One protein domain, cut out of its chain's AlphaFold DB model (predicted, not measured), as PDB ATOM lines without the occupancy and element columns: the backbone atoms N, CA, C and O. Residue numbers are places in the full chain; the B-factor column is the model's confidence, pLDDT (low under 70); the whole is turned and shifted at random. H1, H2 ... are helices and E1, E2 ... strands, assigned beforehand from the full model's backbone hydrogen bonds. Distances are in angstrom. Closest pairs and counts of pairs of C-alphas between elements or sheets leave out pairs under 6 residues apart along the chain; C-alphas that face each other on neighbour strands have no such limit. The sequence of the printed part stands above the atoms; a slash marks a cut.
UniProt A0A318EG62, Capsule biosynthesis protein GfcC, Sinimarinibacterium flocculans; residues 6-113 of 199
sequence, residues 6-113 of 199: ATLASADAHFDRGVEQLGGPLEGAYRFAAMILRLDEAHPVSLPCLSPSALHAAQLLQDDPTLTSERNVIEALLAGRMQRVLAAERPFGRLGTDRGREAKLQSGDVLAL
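What this domain is: This is residues 6 to 113 of the 199 residues of the protein "Capsule biosynthesis protein GfcC" of Sinimarinibacterium flocculans (UniProt A0A318EG62). With little regular structure, this domain is two layers: a small antiparallel sheet, E2 E1 E3, and the helical hairpin H2 and H3 across one face; H1 only grazes the sheet. Of 108 printed residues, 38 are in three named helices and three strands, H1 E1 H2 H3 E2 E3, class mixed. It is compact, radius of gyration of the C-alphas 13.7 A, spanning 39 by 31 by 26 A.

Where its parts are: Find E1, residues 35 to 39, from C-alpha 35 at (222.888, 160.197, 141.257); E2 is 82 to 85. E3, 110 to 112, ends at (221.509, 161.944, 146.059). H2, 52 to 62, runs 15.0 A; H3 is 71 to 78, H1 15 to 21.

How they stand to each other: Within hydrogen-bond range find N 37 and O 110, 2.8 A, between E1 and E3, and N 38 and O 83, 2.9 A, between E1 and E2, as is every O i to N i+4 pair of the helices. H2 and H3 touch, C-alphas of Ala 58 and Ile 74 closest at 5.1 A, opposite ways at a shallow tilt of 21 degrees.

The domain as a whole: The printed part has no cut. Links H1 to E1, E1 to H2 and E2 to E3 are long. Confidence is under 70 in 48 residues, among them 6 to 29.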
ATOM      1  N   ALA A   6     217.046 163.330 148.517       57.00
ATOM      2  CA  ALA A   6     215.668 163.753 148.598       57.00
ATOM      3  C   ALA A   6     214.819 162.817 147.743       57.00
ATOM      4  O   ALA A   6     215.115 162.586 146.567       57.00
ATOM      5  N   THR A   7     213.763 162.279 148.343       58.81
ATOM      6  CA  THR A   7     212.772 161.481 147.624       58.81
ATOM      7  C   THR A   7     211.883 162.403 146.802       58.81
ATOM      8  O   THR A   7     211.328 163.378 147.319       58.81
ATOM      9  N   LEU A   8     211.723 162.097 145.519       56.91
ATOM     10  CA  LEU A   8     210.866 162.877 144.636       56.91
ATOM     11  C   LEU A   8     209.394 162.513 144.829       56.91
ATOM     12  O   LEU A   8     208.986 161.364 144.660       56.91
ATOM     13  N   ALA A   9     208.580 163.526 145.131       47.94
ATOM     14  CA  ALA A   9     207.142 163.372 145.343       47.94
ATOM     15  C   ALA A   9     206.332 163.218 144.037       47.94
ATOM     16  O   ALA A   9     205.223 162.694 144.072       47.94
ATOM     17  N   SER A  10     206.855 163.657 142.881       48.19
ATOM     18  CA  SER A  10     206.179 163.507 141.579       48.19
ATOM     19  C   SER A  10     207.169 163.391 140.418       48.19
ATOM     20  O   SER A  10     208.259 163.964 140.470       48.19
ATOM     21  N   ALA A  11     206.777 162.651 139.380       55.50
ATOM     22  CA  ALA A  11     207.623 162.219 138.276       55.50
ATOM     23  C   ALA A  11     207.189 162.852 136.950       55.50
ATOM     24  O   ALA A  11     206.465 162.231 136.188       55.50
ATOM     25  N   ASP A  12     207.643 164.078 136.689       52.91
ATOM     26  CA  ASP A  12     207.518 164.733 135.372       52.91
ATOM     27  C   ASP A  12     208.736 165.630 135.046       52.91
ATOM     28  O   ASP A  12     208.686 166.520 134.194       52.91
ATOM     29  N   ALA A  13     209.867 165.404 135.725       59.09
ATOM     30  CA  ALA A  13     211.099 166.169 135.546       59.09
ATOM     31  C   ALA A  13     212.249 165.296 135.015       59.09
ATOM     32  O   ALA A  13     212.366 164.110 135.325       59.09
ATOM     33  N   HIS A  14     213.116 165.911 134.211       66.44
ATOM     34  CA  HIS A  14     214.443 165.379 133.912       66.44
ATOM     35  C   HIS A  14     215.395 165.671 135.080       66.44
ATOM     36  O   HIS A  14     215.136 166.589 135.860       66.44
ATOM     37  N   PHE A  15     216.483 164.904 135.196       65.81
ATOM     38  CA  PHE A  15     217.426 164.970 136.318       65.81
ATOM     39  C   PHE A  15     217.851 166.398 136.696       65.81
ATOM     40  O   PHE A  15     217.730 166.774 137.861       65.81
ATOM     41  N   ASP A  16     218.241 167.218 135.717       64.88
ATOM     42  CA  ASP A  16     218.676 168.603 135.946       64.88
ATOM     43  C   ASP A  16     217.570 169.460 136.580       64.88
ATOM     44  O   ASP A  16     217.809 170.186 137.544       64.88
ATOM     45  N   ARG A  17     216.322 169.301 136.118       63.81
ATOM     46  CA  ARG A  17     215.159 169.967 136.726       63.81
ATOM     47  C   ARG A  17     214.848 169.434 138.120       63.81
ATOM     48  O   ARG A  17     214.390 170.208 138.951       63.81
ATOM     49  N   GLY A  18     215.108 168.156 138.390       61.81
ATOM     50  CA  GLY A  18     215.007 167.589 139.737       61.81
ATOM     51  C   GLY A  18     216.012 168.230 140.697       61.81
ATOM     52  O   GLY A  18     215.634 168.679 141.773       61.81
ATOM     53  N   VAL A  19     217.273 168.369 140.279       64.19
ATOM     54  CA  VAL A  19     218.321 169.058 141.056       64.19
ATOM     55  C   VAL A  19     217.965 170.532 141.296       64.19
ATOM     56  O   VAL A  19     218.118 171.037 142.407       64.19
ATOM     57  N   GLU A  20     217.440 171.229 140.285       64.19
ATOM     58  CA  GLU A  20     216.958 172.611 140.418       64.19
ATOM     59  C   GLU A  20     215.755 172.726 141.371       64.19
ATOM     60  O   GLU A  20     215.735 173.609 142.229       64.19
ATOM     61  N   GLN A  21     214.778 171.818 141.273       58.88
ATOM     62  CA  GLN A  21     213.609 171.756 142.165       58.88
ATOM     63  C   GLN A  21     213.998 171.492 143.623       58.88
ATOM     64  O   GLN A  21     213.318 171.962 144.534       58.88
ATOM     65  N   LEU A  22     215.121 170.807 143.850       57.19
ATOM     66  CA  LEU A  22     215.714 170.603 145.169       57.19
ATOM     67  C   LEU A  22     216.521 171.821 145.678       57.19
ATOM     68  O   LEU A  22     217.204 171.751 146.699       57.19
ATOM     69  N   GLY A  23     216.409 172.978 145.019       52.53
ATOM     70  CA  GLY A  23     217.054 174.224 145.439       52.53
ATOM     71  C   GLY A  23     218.445 174.443 144.843       52.53
ATOM     72  O   GLY A  23     219.196 175.265 145.368       52.53
ATOM     73  N   GLY A  24     218.774 173.740 143.755       51.97
ATOM     74  CA  GLY A  24     220.024 173.884 143.014       51.97
ATOM     75  C   GLY A  24     221.198 173.100 143.616       51.97
ATOM     76  O   GLY A  24     221.088 172.534 144.707       51.97
ATOM     77  N   PRO A  25     222.343 173.036 142.908       54.00
ATOM     78  CA  PRO A  25     223.539 172.395 143.436       54.00
ATOM     79  C   PRO A  25     223.971 173.113 144.716       54.00
ATOM     80  O   PRO A  25     224.241 174.315 144.709       54.00
ATOM     81  N   LEU A  26     224.005 172.374 145.820       57.00
ATOM     82  CA  LEU A  26     224.423 172.909 147.110       57.00
ATOM     83  C   LEU A  26     225.886 173.334 147.059       57.00
ATOM     84  O   LEU A  26     226.702 172.723 146.368       57.00
ATOM     85  N   GLU A  27     226.227 174.372 147.813       53.69
ATOM     86  CA  GLU A  27     227.613 174.788 147.987       53.69
ATOM     87  C   GLU A  27     228.419 173.604 148.559       53.69
ATOM     88  O   GLU A  27     228.095 173.076 149.621       53.69
ATOM     89  N   GLY A  28     229.408 173.115 147.802       57.59
ATOM     90  CA  GLY A  28     230.189 171.917 148.140       57.59
ATOM     91  C   GLY A  28     229.687 170.588 147.547       57.59
ATOM     92  O   GLY A  28     230.448 169.619 147.548       57.59
ATOM     93  N   ALA A  29     228.478 170.531 146.972       62.22
ATOM     94  CA  ALA A  29     227.989 169.335 146.284       62.22
ATOM     95  C   ALA A  29     228.763 169.090 144.983       62.22
ATOM     96  O   ALA A  29     228.948 169.981 144.145       62.22
ATOM     97  N   TYR A  30     229.200 167.849 144.779       73.81
ATOM     98  CA  TYR A  30     229.921 167.477 143.577       73.81
ATOM     99  C   TYR A  30     228.937 167.001 142.517       73.81
ATOM    100  O   TYR A  30     228.549 165.840 142.480       73.81
ATOM    101  N   ARG A  31     228.554 167.903 141.608       72.12
ATOM    102  CA  ARG A  31     227.576 167.621 140.535       72.12
ATOM    103  C   ARG A  31     227.885 166.374 139.702       72.12
ATOM    104  O   ARG A  31     226.976 165.731 139.204       72.12
ATOM    105  N   PHE A  32     229.164 166.036 139.545       76.69
ATOM    106  CA  PHE A  32     229.579 164.855 138.791       76.69
ATOM    107  C   PHE A  32     229.362 163.562 139.577       76.69
ATOM    108  O   PHE A  32     229.471 162.508 138.989       76.69
ATOM    109  N   ALA A  33     229.074 163.618 140.874       82.56
ATOM    110  CA  ALA A  33     228.667 162.469 141.675       82.56
ATOM    111  C   ALA A  33     227.162 162.447 141.966       82.56
ATOM    112  O   ALA A  33     226.693 161.575 142.693       82.56
ATOM    113  N   ALA A  34     226.399 163.385 141.399       81.94
ATOM    114  CA  ALA A  34     224.957 163.394 141.549       81.94
ATOM    115  C   ALA A  34     224.365 162.114 140.928       81.94
ATOM    116  O   ALA A  34     224.815 161.634 139.881       81.94
ATOM    117  N   MET A  35     223.386 161.522 141.605       86.31
ATOM    118  CA  MET A  35     222.888 160.197 141.257       86.31
ATOM    119  C   MET A  35     221.386 160.067 141.476       86.31
ATOM    120  O   MET A  35     220.819 160.645 142.402       86.31
ATOM    121  N   ILE A  36     220.767 159.271 140.608       87.31
ATOM    122  CA  ILE A  36     219.402 158.778 140.766       87.31
ATOM    123  C   ILE A  36     219.512 157.381 141.362       87.31
ATOM    124  O   ILE A  36     220.178 156.512 140.793       87.31
ATOM    125  N   LEU A  37     218.863 157.171 142.495       89.25
ATOM    126  CA  LEU A  37     218.770 155.886 143.167       89.25
ATOM    127  C   LEU A  37     217.322 155.425 143.101       89.25
ATOM    128  O   LEU A  37     216.408 156.172 143.447       89.25
ATOM    129  N   ARG A  38     217.118 154.204 142.625       88.88
ATOM    130  CA  ARG A  38     215.789 153.650 142.377       88.88
ATOM    131  C   ARG A  38     215.648 152.316 143.083       88.88
ATOM    132  O   ARG A  38     216.565 151.498 143.023       88.88
ATOM    133  N   LEU A  39     214.502 152.103 143.724       85.81
ATOM    134  CA  LEU A  39     214.125 150.796 144.254       85.81
ATOM    135  C   LEU A  39     213.985 149.794 143.104       85.81
ATOM    136  O   LEU A  39     213.337 150.082 142.099       85.81
ATOM    137  N   ASP A  40     214.588 148.618 143.243       74.19
ATOM    138  CA  ASP A  40     214.404 147.532 142.280       74.19
ATOM    139  C   ASP A  40     213.121 146.752 142.611       74.19
ATOM    140  O   ASP A  40     213.148 145.666 143.183       74.19
ATOM    141  N   GLU A  41     211.962 147.338 142.297       64.75
ATOM    142  CA  GLU A  41     210.656 146.697 142.528       64.75
ATOM    143  C   GLU A  41     210.397 145.512 141.577       64.75
ATOM    144  O   GLU A  41     209.560 144.656 141.863       64.75
ATOM    145  N   ALA A  42     211.117 145.441 140.449       54.44
ATOM    146  CA  ALA A  42     210.962 144.385 139.448       54.44
ATOM    147  C   ALA A  42     211.670 143.076 139.842       54.44
ATOM    148  O   ALA A  42     211.268 142.006 139.381       54.44
ATOM    149  N   HIS A  43     212.678 143.144 140.720       50.22
ATOM    150  CA  HIS A  43     213.380 141.985 141.270       50.22
ATOM    151  C   HIS A  43     213.426 142.065 142.806       50.22
ATOM    152  O   HIS A  43     214.467 142.370 143.381       50.22
ATOM    153  N   PRO A  44     212.335 141.711 143.515       48.91
ATOM    154  CA  PRO A  44     212.345 141.601 144.979       48.91
ATOM    155  C   PRO A  44     213.256 140.471 145.500       48.91
ATOM    156  O   PRO A  44     213.387 140.281 146.708       48.91
ATOM    157  N   VAL A  45     213.871 139.697 144.601       49.19
ATOM    158  CA  VAL A  45     214.903 138.716 144.923       49.19
ATOM    159  C   VAL A  45     216.218 139.478 144.994       49.19
ATOM    160  O   VAL A  45     216.665 139.984 143.967       49.19
ATOM    161  N   SER A  46     216.831 139.558 146.180       54.09
ATOM    162  CA  SER A  46     218.203 140.052 146.331       54.09
ATOM    163  C   SER A  46     219.048 139.469 145.201       54.09
ATOM    164  O   SER A  46     219.148 138.240 145.085       54.09
ATOM    165  N   LEU A  47     219.600 140.315 144.328       57.03
ATOM    166  CA  LEU A  47     220.543 139.836 143.324       57.03
ATOM    167  C   LEU A  47     221.600 139.004 144.064       57.03
ATOM    168  O   LEU A  47     222.066 139.449 145.108       57.03
ATOM    169  N   PRO A  48     222.009 137.821 143.571       67.31
ATOM    170  CA  PRO A  48     223.039 137.031 144.250       67.31
ATOM    171  C   PRO A  48     224.376 137.786 144.349       67.31
ATOM    172  O   PRO A  48     225.263 137.374 145.088       67.31
ATOM    173  N   CYS A  49     224.513 138.877 143.591       78.62
ATOM    174  CA  CYS A  49     225.682 139.729 143.521       78.62
ATOM    175  C   CYS A  49     225.263 141.202 143.507       78.62
ATOM    176  O   CYS A  49     224.414 141.607 142.708       78.62
ATOM    177  N   LEU A  50     225.931 142.019 144.315       86.62
ATOM    178  CA  LEU A  50     225.826 143.471 144.245       86.62
ATOM    179  C   LEU A  50     226.536 143.992 142.978       86.62
ATOM    180  O   LEU A  50     227.598 143.502 142.589       86.62
ATOM    181  N   SER A  51     225.957 144.989 142.301       87.00
ATOM    182  CA  SER A  51     226.603 145.597 141.129       87.00
ATOM    183  C   SER A  51     227.705 146.585 141.546       87.00
ATOM    184  O   SER A  51     227.529 147.307 142.533       87.00
ATOM    185  N   PRO A  52     228.809 146.719 140.779       90.00
ATOM    186  CA  PRO A  52     229.829 147.734 141.055       90.00
ATOM    187  C   PRO A  52     229.267 149.158 141.110       90.00
ATOM    188  O   PRO A  52     229.711 149.959 141.921       90.00
ATOM    189  N   SER A  53     228.250 149.464 140.299       89.75
ATOM    190  CA  SER A  53     227.582 150.773 140.299       89.75
ATOM    191  C   SER A  53     226.863 151.063 141.624       89.75
ATOM    192  O   SER A  53     226.944 152.176 142.146       89.75
ATOM    193  N   ALA A  54     226.196 150.057 142.202       90.25
ATOM    194  CA  ALA A  54     225.516 150.188 143.488       90.25
ATOM    195  C   ALA A  54     226.512 150.280 144.656       90.25
ATOM    196  O   ALA A  54     226.368 151.162 145.504       90.25
ATOM    197  N   LEU A  55     227.565 149.450 144.660       93.06
ATOM    198  CA  LEU A  55     228.646 149.568 145.644       93.06
ATOM    199  C   LEU A  55     229.315 150.944 145.564       93.06
ATOM    200  O   LEU A  55     229.563 151.574 146.585       93.06
ATOM    201  N   HIS A  56     229.571 151.444 144.357       94.38
ATOM    202  CA  HIS A  56     230.180 152.753 144.151       94.38
ATOM    203  C   HIS A  56     229.318 153.897 144.679       94.38
ATOM    204  O   HIS A  56     229.835 154.779 145.361       94.38
ATOM    205  N   ALA A  57     228.009 153.857 144.423       92.50
ATOM    206  CA  ALA A  57     227.069 154.801 145.015       92.50
ATOM    207  C   ALA A  57     227.135 154.760 146.549       92.50
ATOM    208  O   ALA A  57     227.285 155.805 147.175       92.50
ATOM    209  N   ALA A  58     227.101 153.565 147.148       92.81
ATOM    210  CA  ALA A  58     227.180 153.406 148.598       92.81
ATOM    211  C   ALA A  58     228.480 153.991 149.176       92.81
ATOM    212  O   ALA A  58     228.417 154.748 150.139       92.81
ATOM    213  N   GLN A  59     229.633 153.721 148.554       93.88
ATOM    214  CA  GLN A  59     230.933 154.258 148.976       93.88
ATOM    215  C   GLN A  59     230.976 155.791 148.915       93.88
ATOM    216  O   GLN A  59     231.419 156.442 149.856       93.88
ATOM    217  N   LEU A  60     230.453 156.390 147.837       91.94
ATOM    218  CA  LEU A  60     230.387 157.848 147.697       91.94
ATOM    219  C   LEU A  60     229.502 158.505 148.763       91.94
ATOM    220  O   LEU A  60     229.822 159.598 149.224       91.94
ATOM    221  N   LEU A  61     228.399 157.854 149.148       90.44
ATOM    222  CA  LEU A  61     227.515 158.345 150.207       90.44
ATOM    223  C   LEU A  61     228.126 158.146 151.602       90.44
ATOM    224  O   LEU A  61     228.001 159.027 152.445       90.44
ATOM    225  N   GLN A  62     228.800 157.017 151.842       90.44
ATOM    226  CA  GLN A  62     229.479 156.713 153.110       90.44
ATOM    227  C   GLN A  62     230.655 157.653 153.391       90.44
ATOM    228  O   GLN A  62     230.904 158.005 154.544       90.44
ATOM    229  N   ASP A  63     231.370 158.062 152.346       87.81
ATOM    230  CA  ASP A  63     232.517 158.960 152.454       87.81
ATOM    231  C   ASP A  63     232.139 160.413 152.733       87.81
ATOM    232  O   ASP A  63     233.001 161.202 153.129       87.81
ATOM    233  N   ASP A  64     230.877 160.783 152.525       83.94
ATOM    234  CA  ASP A  64     230.407 162.134 152.769       83.94
ATOM    235  C   ASP A  64     229.883 162.283 154.211       83.94
ATOM    236  O   ASP A  64     228.782 161.823 154.533       83.94
ATOM    237  N   PRO A  65     230.610 162.989 155.100       73.81
ATOM    238  CA  PRO A  65     230.191 163.168 156.489       73.81
ATOM    239  C   PRO A  65     228.896 163.983 156.621       73.81
ATOM    240  O   PRO A  65     228.252 163.963 157.674       73.81
ATOM    241  N   THR A  66     228.503 164.711 155.574       70.75
ATOM    242  CA  THR A  66     227.277 165.512 155.571       70.75
ATOM    243  C   THR A  66     226.019 164.673 155.324       70.75
ATOM    244  O   THR A  66     224.927 165.137 155.644       70.75
ATOM    245  N   LEU A  67     226.167 163.421 154.865       70.38
ATOM    246  CA  LEU A  67     225.081 162.487 154.530       70.38
ATOM    247  C   LEU A  67     224.821 161.427 155.615       70.38
ATOM    248  O   LEU A  67     224.291 160.349 155.354       70.38
ATOM    249  N   THR A  68     225.163 161.723 156.868       57.31
ATOM    250  CA  THR A  68     225.046 160.780 157.999       57.31
ATOM    251  C   THR A  68     223.617 160.300 158.295       57.31
ATOM    252  O   THR A  68     223.451 159.272 158.953       57.31
ATOM    253  N   SER A  69     222.580 160.984 157.795       58.78
ATOM    254  CA  SER A  69     221.172 160.571 157.913       58.78
ATOM    255  C   SER A  69     220.752 159.454 156.950       58.78
ATOM    256  O   SER A  69     219.642 158.944 157.069       58.78
ATOM    257  N   GLU A  70     221.626 159.033 156.033       72.12
ATOM    258  CA  GLU A  70     221.250 158.251 154.842       72.12
ATOM    259  C   GLU A  70     221.528 156.768 154.918       72.12
ATOM    260  O   GLU A  70     221.635 156.063 153.909       72.12
ATOM    261  N   ARG A  71     221.602 156.282 156.151       79.62
ATOM    262  CA  ARG A  71     221.899 154.890 156.445       79.62
ATOM    263  C   ARG A  71     220.961 153.937 155.709       79.62
ATOM    264  O   ARG A  71     221.434 152.981 155.112       79.62
ATOM    265  N   ASN A  72     219.670 154.263 155.650       84.94
ATOM    266  CA  ASN A  72     218.663 153.433 154.988       84.94
ATOM    267  C   ASN A  72     218.907 153.298 153.475       84.94
ATOM    268  O   ASN A  72     218.693 152.228 152.913       84.94
ATOM    269  N   VAL A  73     219.357 154.368 152.809       87.12
ATOM    270  CA  VAL A  73     219.652 154.361 151.366       87.12
ATOM    271  C   VAL A  73     220.924 153.564 151.090       87.12
ATOM    272  O   VAL A  73     220.949 152.733 150.184       87.12
ATOM    273  N   ILE A  74     221.963 153.771 151.902       89.31
ATOM    274  CA  ILE A  74     223.219 153.015 151.821       89.31
ATOM    275  C   ILE A  74     222.960 151.522 152.052       89.31
ATOM    276  O   ILE A  74     223.397 150.695 151.257       89.31
ATOM    277  N   GLU A  75     222.215 151.167 153.098       89.00
ATOM    278  CA  GLU A  75     221.837 149.782 153.396       89.00
ATOM    279  C   GLU A  75     220.996 149.178 152.270       89.00
ATOM    280  O   GLU A  75     221.225 148.039 151.880       89.00
ATOM    281  N   ALA A  76     220.060 149.931 151.684       88.19
ATOM    282  CA  ALA A  76     219.283 149.451 150.546       88.19
ATOM    283  C   ALA A  76     220.144 149.214 149.294       88.19
ATOM    284  O   ALA A  76     219.909 148.235 148.586       88.19
ATOM    285  N   LEU A  77     221.148 150.058 149.030       89.75
ATOM    286  CA  LEU A  77     222.118 149.840 147.955       89.75
ATOM    287  C   LEU A  77     222.949 148.582 148.208       89.75
ATOM    288  O   LEU A  77     223.036 147.733 147.328       89.75
ATOM    289  N   LEU A  78     223.522 148.440 149.406       90.12
ATOM    290  CA  LEU A  78     224.375 147.301 149.765       90.12
ATOM    291  C   LEU A  78     223.603 145.976 149.845       90.12
ATOM    292  O   LEU A  78     224.171 144.931 149.546       90.12
ATOM    293  N   ALA A  79     222.311 146.025 150.179       87.56
ATOM    294  CA  ALA A  79     221.397 144.885 150.139       87.56
ATOM    295  C   ALA A  79     220.865 144.578 148.720       87.56
ATOM    296  O   ALA A  79     220.020 143.699 148.549       87.56
ATOM    297  N   GLY A  80     221.286 145.332 147.697       85.50
ATOM    298  CA  GLY A  80     220.821 145.166 146.316       85.50
ATOM    299  C   GLY A  80     219.341 145.506 146.096       85.50
ATOM    300  O   GLY A  80     218.790 145.162 145.057       85.50
ATOM    301  N   ARG A  81     218.688 146.179 147.054       86.19
ATOM    302  CA  ARG A  81     217.283 146.627 146.971       86.19
ATOM    303  C   ARG A  81     217.130 147.955 146.230       86.19
ATOM    304  O   ARG A  81     216.035 148.306 145.798       86.19
ATOM    305  N   MET A  82     218.219 148.710 146.115       87.44
ATOM    306  CA  MET A  82     218.311 149.909 145.292       87.44
ATOM    307  C   MET A  82     219.422 149.768 144.263       87.44
ATOM    308  O   MET A  82     220.458 149.149 144.509       87.44
ATOM    309  N   GLN A  83     219.229 150.423 143.127       88.38
ATOM    310  CA  GLN A  83     220.222 150.540 142.074       88.38
ATOM    311  C   GLN A  83     220.481 152.000 141.732       88.38
ATOM    312  O   GLN A  83     219.598 152.857 141.820       88.38
ATOM    313  N   ARG A  84     221.706 152.269 141.285       88.75
ATOM    314  CA  ARG A  84     222.062 153.551 140.692       88.75
ATOM    315  C   ARG A  84     221.647 153.564 139.225       88.75
ATOM    316  O   ARG A  84     222.170 152.791 138.423       88.75
ATOM    317  N   VAL A  85     220.763 154.488 138.869       87.50
ATOM    318  CA  VAL A  85     220.368 154.743 137.482       87.50
ATOM    319  C   VAL A  85     221.342 155.745 136.866       87.50
ATOM    320  O   VAL A  85     221.660 156.778 137.461       87.50
ATOM    321  N   LEU A  86     221.828 155.440 135.662       83.12
ATOM    322  CA  LEU A  86     222.706 156.335 134.916       83.12
ATOM    323  C   LEU A  86     221.925 157.589 134.499       83.12
ATOM    324  O   LEU A  86     220.999 157.497 133.699       83.12
ATOM    325  N   ALA A  87     222.304 158.753 135.032       74.19
ATOM    326  CA  ALA A  87     221.570 160.001 134.809       74.19
ATOM    327  C   ALA A  87     221.634 160.487 133.348       74.19
ATOM    328  O   ALA A  87     220.663 161.053 132.847       74.19
ATOM    329  N   ALA A  88     222.746 160.240 132.652       70.19
ATOM    330  CA  ALA A  88     222.923 160.576 131.243       70.19
ATOM    331  C   ALA A  88     223.918 159.626 130.564       70.19
ATOM    332  O   ALA A  88     224.913 159.225 131.165       70.19
ATOM    333  N   GLU A  89     223.702 159.326 129.279       61.47
ATOM    334  CA  GLU A  89     224.601 158.480 128.468       61.47
ATOM    335  C   GLU A  89     225.979 159.107 128.186       61.47
ATOM    336  O   GLU A  89     226.869 158.428 127.676       61.47
ATOM    337  N   ARG A  90     226.185 160.391 128.505       61.00
ATOM    338  CA  ARG A  90     227.464 161.092 128.322       61.00
ATOM    339  C   ARG A  90     227.989 161.656 129.643       61.00
ATOM    340  O   ARG A  90     227.171 161.993 130.498       61.00
ATOM    341  N   PRO A  91     229.323 161.814 129.786       54.19
ATOM    342  CA  PRO A  91     229.919 162.365 130.995       54.19
ATOM    343  C   PRO A  91     229.329 163.726 131.344       54.19
ATOM    344  O   PRO A  91     229.211 164.605 130.476       54.19
ATOM    345  N   PHE A  92     228.974 163.900 132.613       46.03
ATOM    346  CA  PHE A  92     228.372 165.139 133.099       46.03
ATOM    347  C   PHE A  92     229.338 166.317 132.855       46.03
ATOM    348  O   PHE A  92     230.552 166.147 132.911       46.03
ATOM    349  N   GLY A  93     228.844 167.520 132.542       44.97
ATOM    350  CA  GLY A  93     229.688 168.718 132.357       44.97
ATOM    351  C   GLY A  93     229.967 169.159 130.913       44.97
ATOM    352  O   GLY A  93     230.467 170.267 130.718       44.97
ATOM    353  N   ARG A  94     229.564 168.386 129.894       47.16
ATOM    354  CA  ARG A  94     229.295 168.947 128.558       47.16
ATOM    355  C   ARG A  94     227.839 169.408 128.510       47.16
ATOM    356  O   ARG A  94     226.980 168.700 128.004       47.16
ATOM    357  N   LEU A  95     227.575 170.591 129.070       40.22
ATOM    358  CA  LEU A  95     226.306 171.306 128.898       40.22
ATOM    359  C   LEU A  95     226.151 171.659 127.414       40.22
ATOM    360  O   LEU A  95     226.623 172.691 126.948       40.22
ATOM    361  N   GLY A  96     225.551 170.748 126.661       41.94
ATOM    362  CA  GLY A  96     225.286 170.896 125.242       41.94
ATOM    363  C   GLY A  96     224.010 170.157 124.890       41.94
ATOM    364  O   GLY A  96     224.071 168.993 124.524       41.94
ATOM    365  N   THR A  97     222.880 170.849 125.059       42.03
ATOM    366  CA  THR A  97     221.626 170.776 124.274       42.03
ATOM    367  C   THR A  97     220.936 169.434 123.980       42.03
ATOM    368  O   THR A  97     219.852 169.471 123.402       42.03
ATOM    369  N   ASP A  98     221.455 168.281 124.391       46.22
ATOM    370  CA  ASP A  98     220.869 166.966 124.087       46.22
ATOM    371  C   ASP A  98     219.711 166.621 125.049       46.22
ATOM    372  O   ASP A  98     219.687 165.579 125.707       46.22
ATOM    373  N   ARG A  99     218.709 167.513 125.097       46.69
ATOM    374  CA  ARG A  99     217.403 167.279 125.726       46.69
ATOM    375  C   ARG A  99     216.764 166.054 125.063       46.69
ATOM    376  O   ARG A  99     216.207 166.158 123.975       46.69
ATOM    377  N   GLY A 100     216.882 164.887 125.694       48.41
ATOM    378  CA  GLY A 100     216.293 163.639 125.193       48.41
ATOM    379  C   GLY A 100     217.023 162.346 125.562       48.41
ATOM    380  O   GLY A 100     216.449 161.279 125.370       48.41
ATOM    381  N   ARG A 101     218.249 162.414 126.103       59.53
ATOM    382  CA  ARG A 101     219.025 161.230 126.550       59.53
ATOM    383  C   ARG A 101     219.314 161.192 128.054       59.53
ATOM    384  O   ARG A 101     220.123 160.392 128.516       59.53
ATOM    385  N   GLU A 102     218.671 162.074 128.806       67.62
ATOM    386  CA  GLU A 102     218.709 162.083 130.266       67.62
ATOM    387  C   GLU A 102     217.690 161.088 130.818       67.62
ATOM    388  O   GLU A 102     216.574 160.967 130.296       67.62
ATOM    389  N   ALA A 103     218.056 160.402 131.898       72.12
ATOM    390  CA  ALA A 103     217.150 159.514 132.599       72.12
ATOM    391  C   ALA A 103     215.914 160.283 133.078       72.12
ATOM    392  O   ALA A 103     216.001 161.362 133.673       72.12
ATOM    393  N   LYS A 104     214.740 159.703 132.813       76.62
ATOM    394  CA  LYS A 104     213.485 160.191 133.375       76.62
ATOM    395  C   LYS A 104     213.400 159.782 134.837       76.62
ATOM    396  O   LYS A 104     213.583 158.603 135.165       76.62
ATOM    397  N   LEU A 105     213.089 160.760 135.680       78.62
ATOM    398  CA  LEU A 105     212.799 160.528 137.084       78.62
ATOM    399  C   LEU A 105     211.461 159.798 137.210       78.62
ATOM    400  O   LEU A 105     210.525 160.063 136.454       78.62
ATOM    401  N   GLN A 106     211.399 158.858 138.141       81.81
ATOM    402  CA  GLN A 106     210.216 158.084 138.492       81.81
ATOM    403  C   GLN A 106     209.783 158.413 139.920       81.81
ATOM    404  O   GLN A 106     210.550 158.948 140.721       81.81
ATOM    405  N   SER A 107     208.518 158.137 140.230       79.00
ATOM    406  CA  SER A 107     208.010 158.343 141.584       79.00
ATOM    407  C   SER A 107     208.720 157.366 142.517       79.00
ATOM    408  O   SER A 107     208.907 156.207 142.154       79.00
ATOM    409  N   GLY A 108     209.155 157.847 143.681       79.50
ATOM    410  CA  GLY A 108     209.958 157.049 144.609       79.50
ATOM    411  C   GLY A 108     211.460 157.038 144.307       79.50
ATOM    412  O   GLY A 108     212.216 156.505 145.116       79.50
ATOM    413  N   ASP A 109     211.913 157.671 143.215       84.81
ATOM    414  CA  ASP A 109     213.342 157.910 143.016       84.81
ATOM    415  C   ASP A 109     213.901 158.781 144.138       84.81
ATOM    416  O   ASP A 109     213.294 159.758 144.592       84.81
ATOM    417  N   VAL A 110     215.118 158.436 144.528       85.06
ATOM    418  CA  VAL A 110     215.916 159.160 145.497       85.06
ATOM    419  C   VAL A 110     217.044 159.863 144.749       85.06
ATOM    420  O   VAL A 110     217.888 159.223 144.121       85.06
ATOM    421  N   LEU A 111     217.069 161.192 144.804       81.50
ATOM    422  CA  LEU A 111     218.147 161.994 144.227       81.50
ATOM    423  C   LEU A 111     219.203 162.267 145.278       81.50
ATOM    424  O   LEU A 111     218.921 163.036 146.188       81.50
ATOM    425  N   ALA A 112     220.403 161.705 145.136       82.12
ATOM    426  CA  ALA A 112     221.509 161.944 146.059       82.12
ATOM    427  C   ALA A 112     222.606 162.807 145.421       82.12
ATOM    428  O   ALA A 112     222.997 162.603 144.269       82.12
ATOM    429  N   LEU A 113     223.102 163.786 146.182       80.62
ATOM    430  CA  LEU A 113     224.153 164.714 145.766       80.62
ATOM    431  C   LEU A 113     225.271 164.729 146.817       80.62
ATOM    432  O   LEU A 113     225.263 165.602 147.688       80.62
TER     433      LEU A 113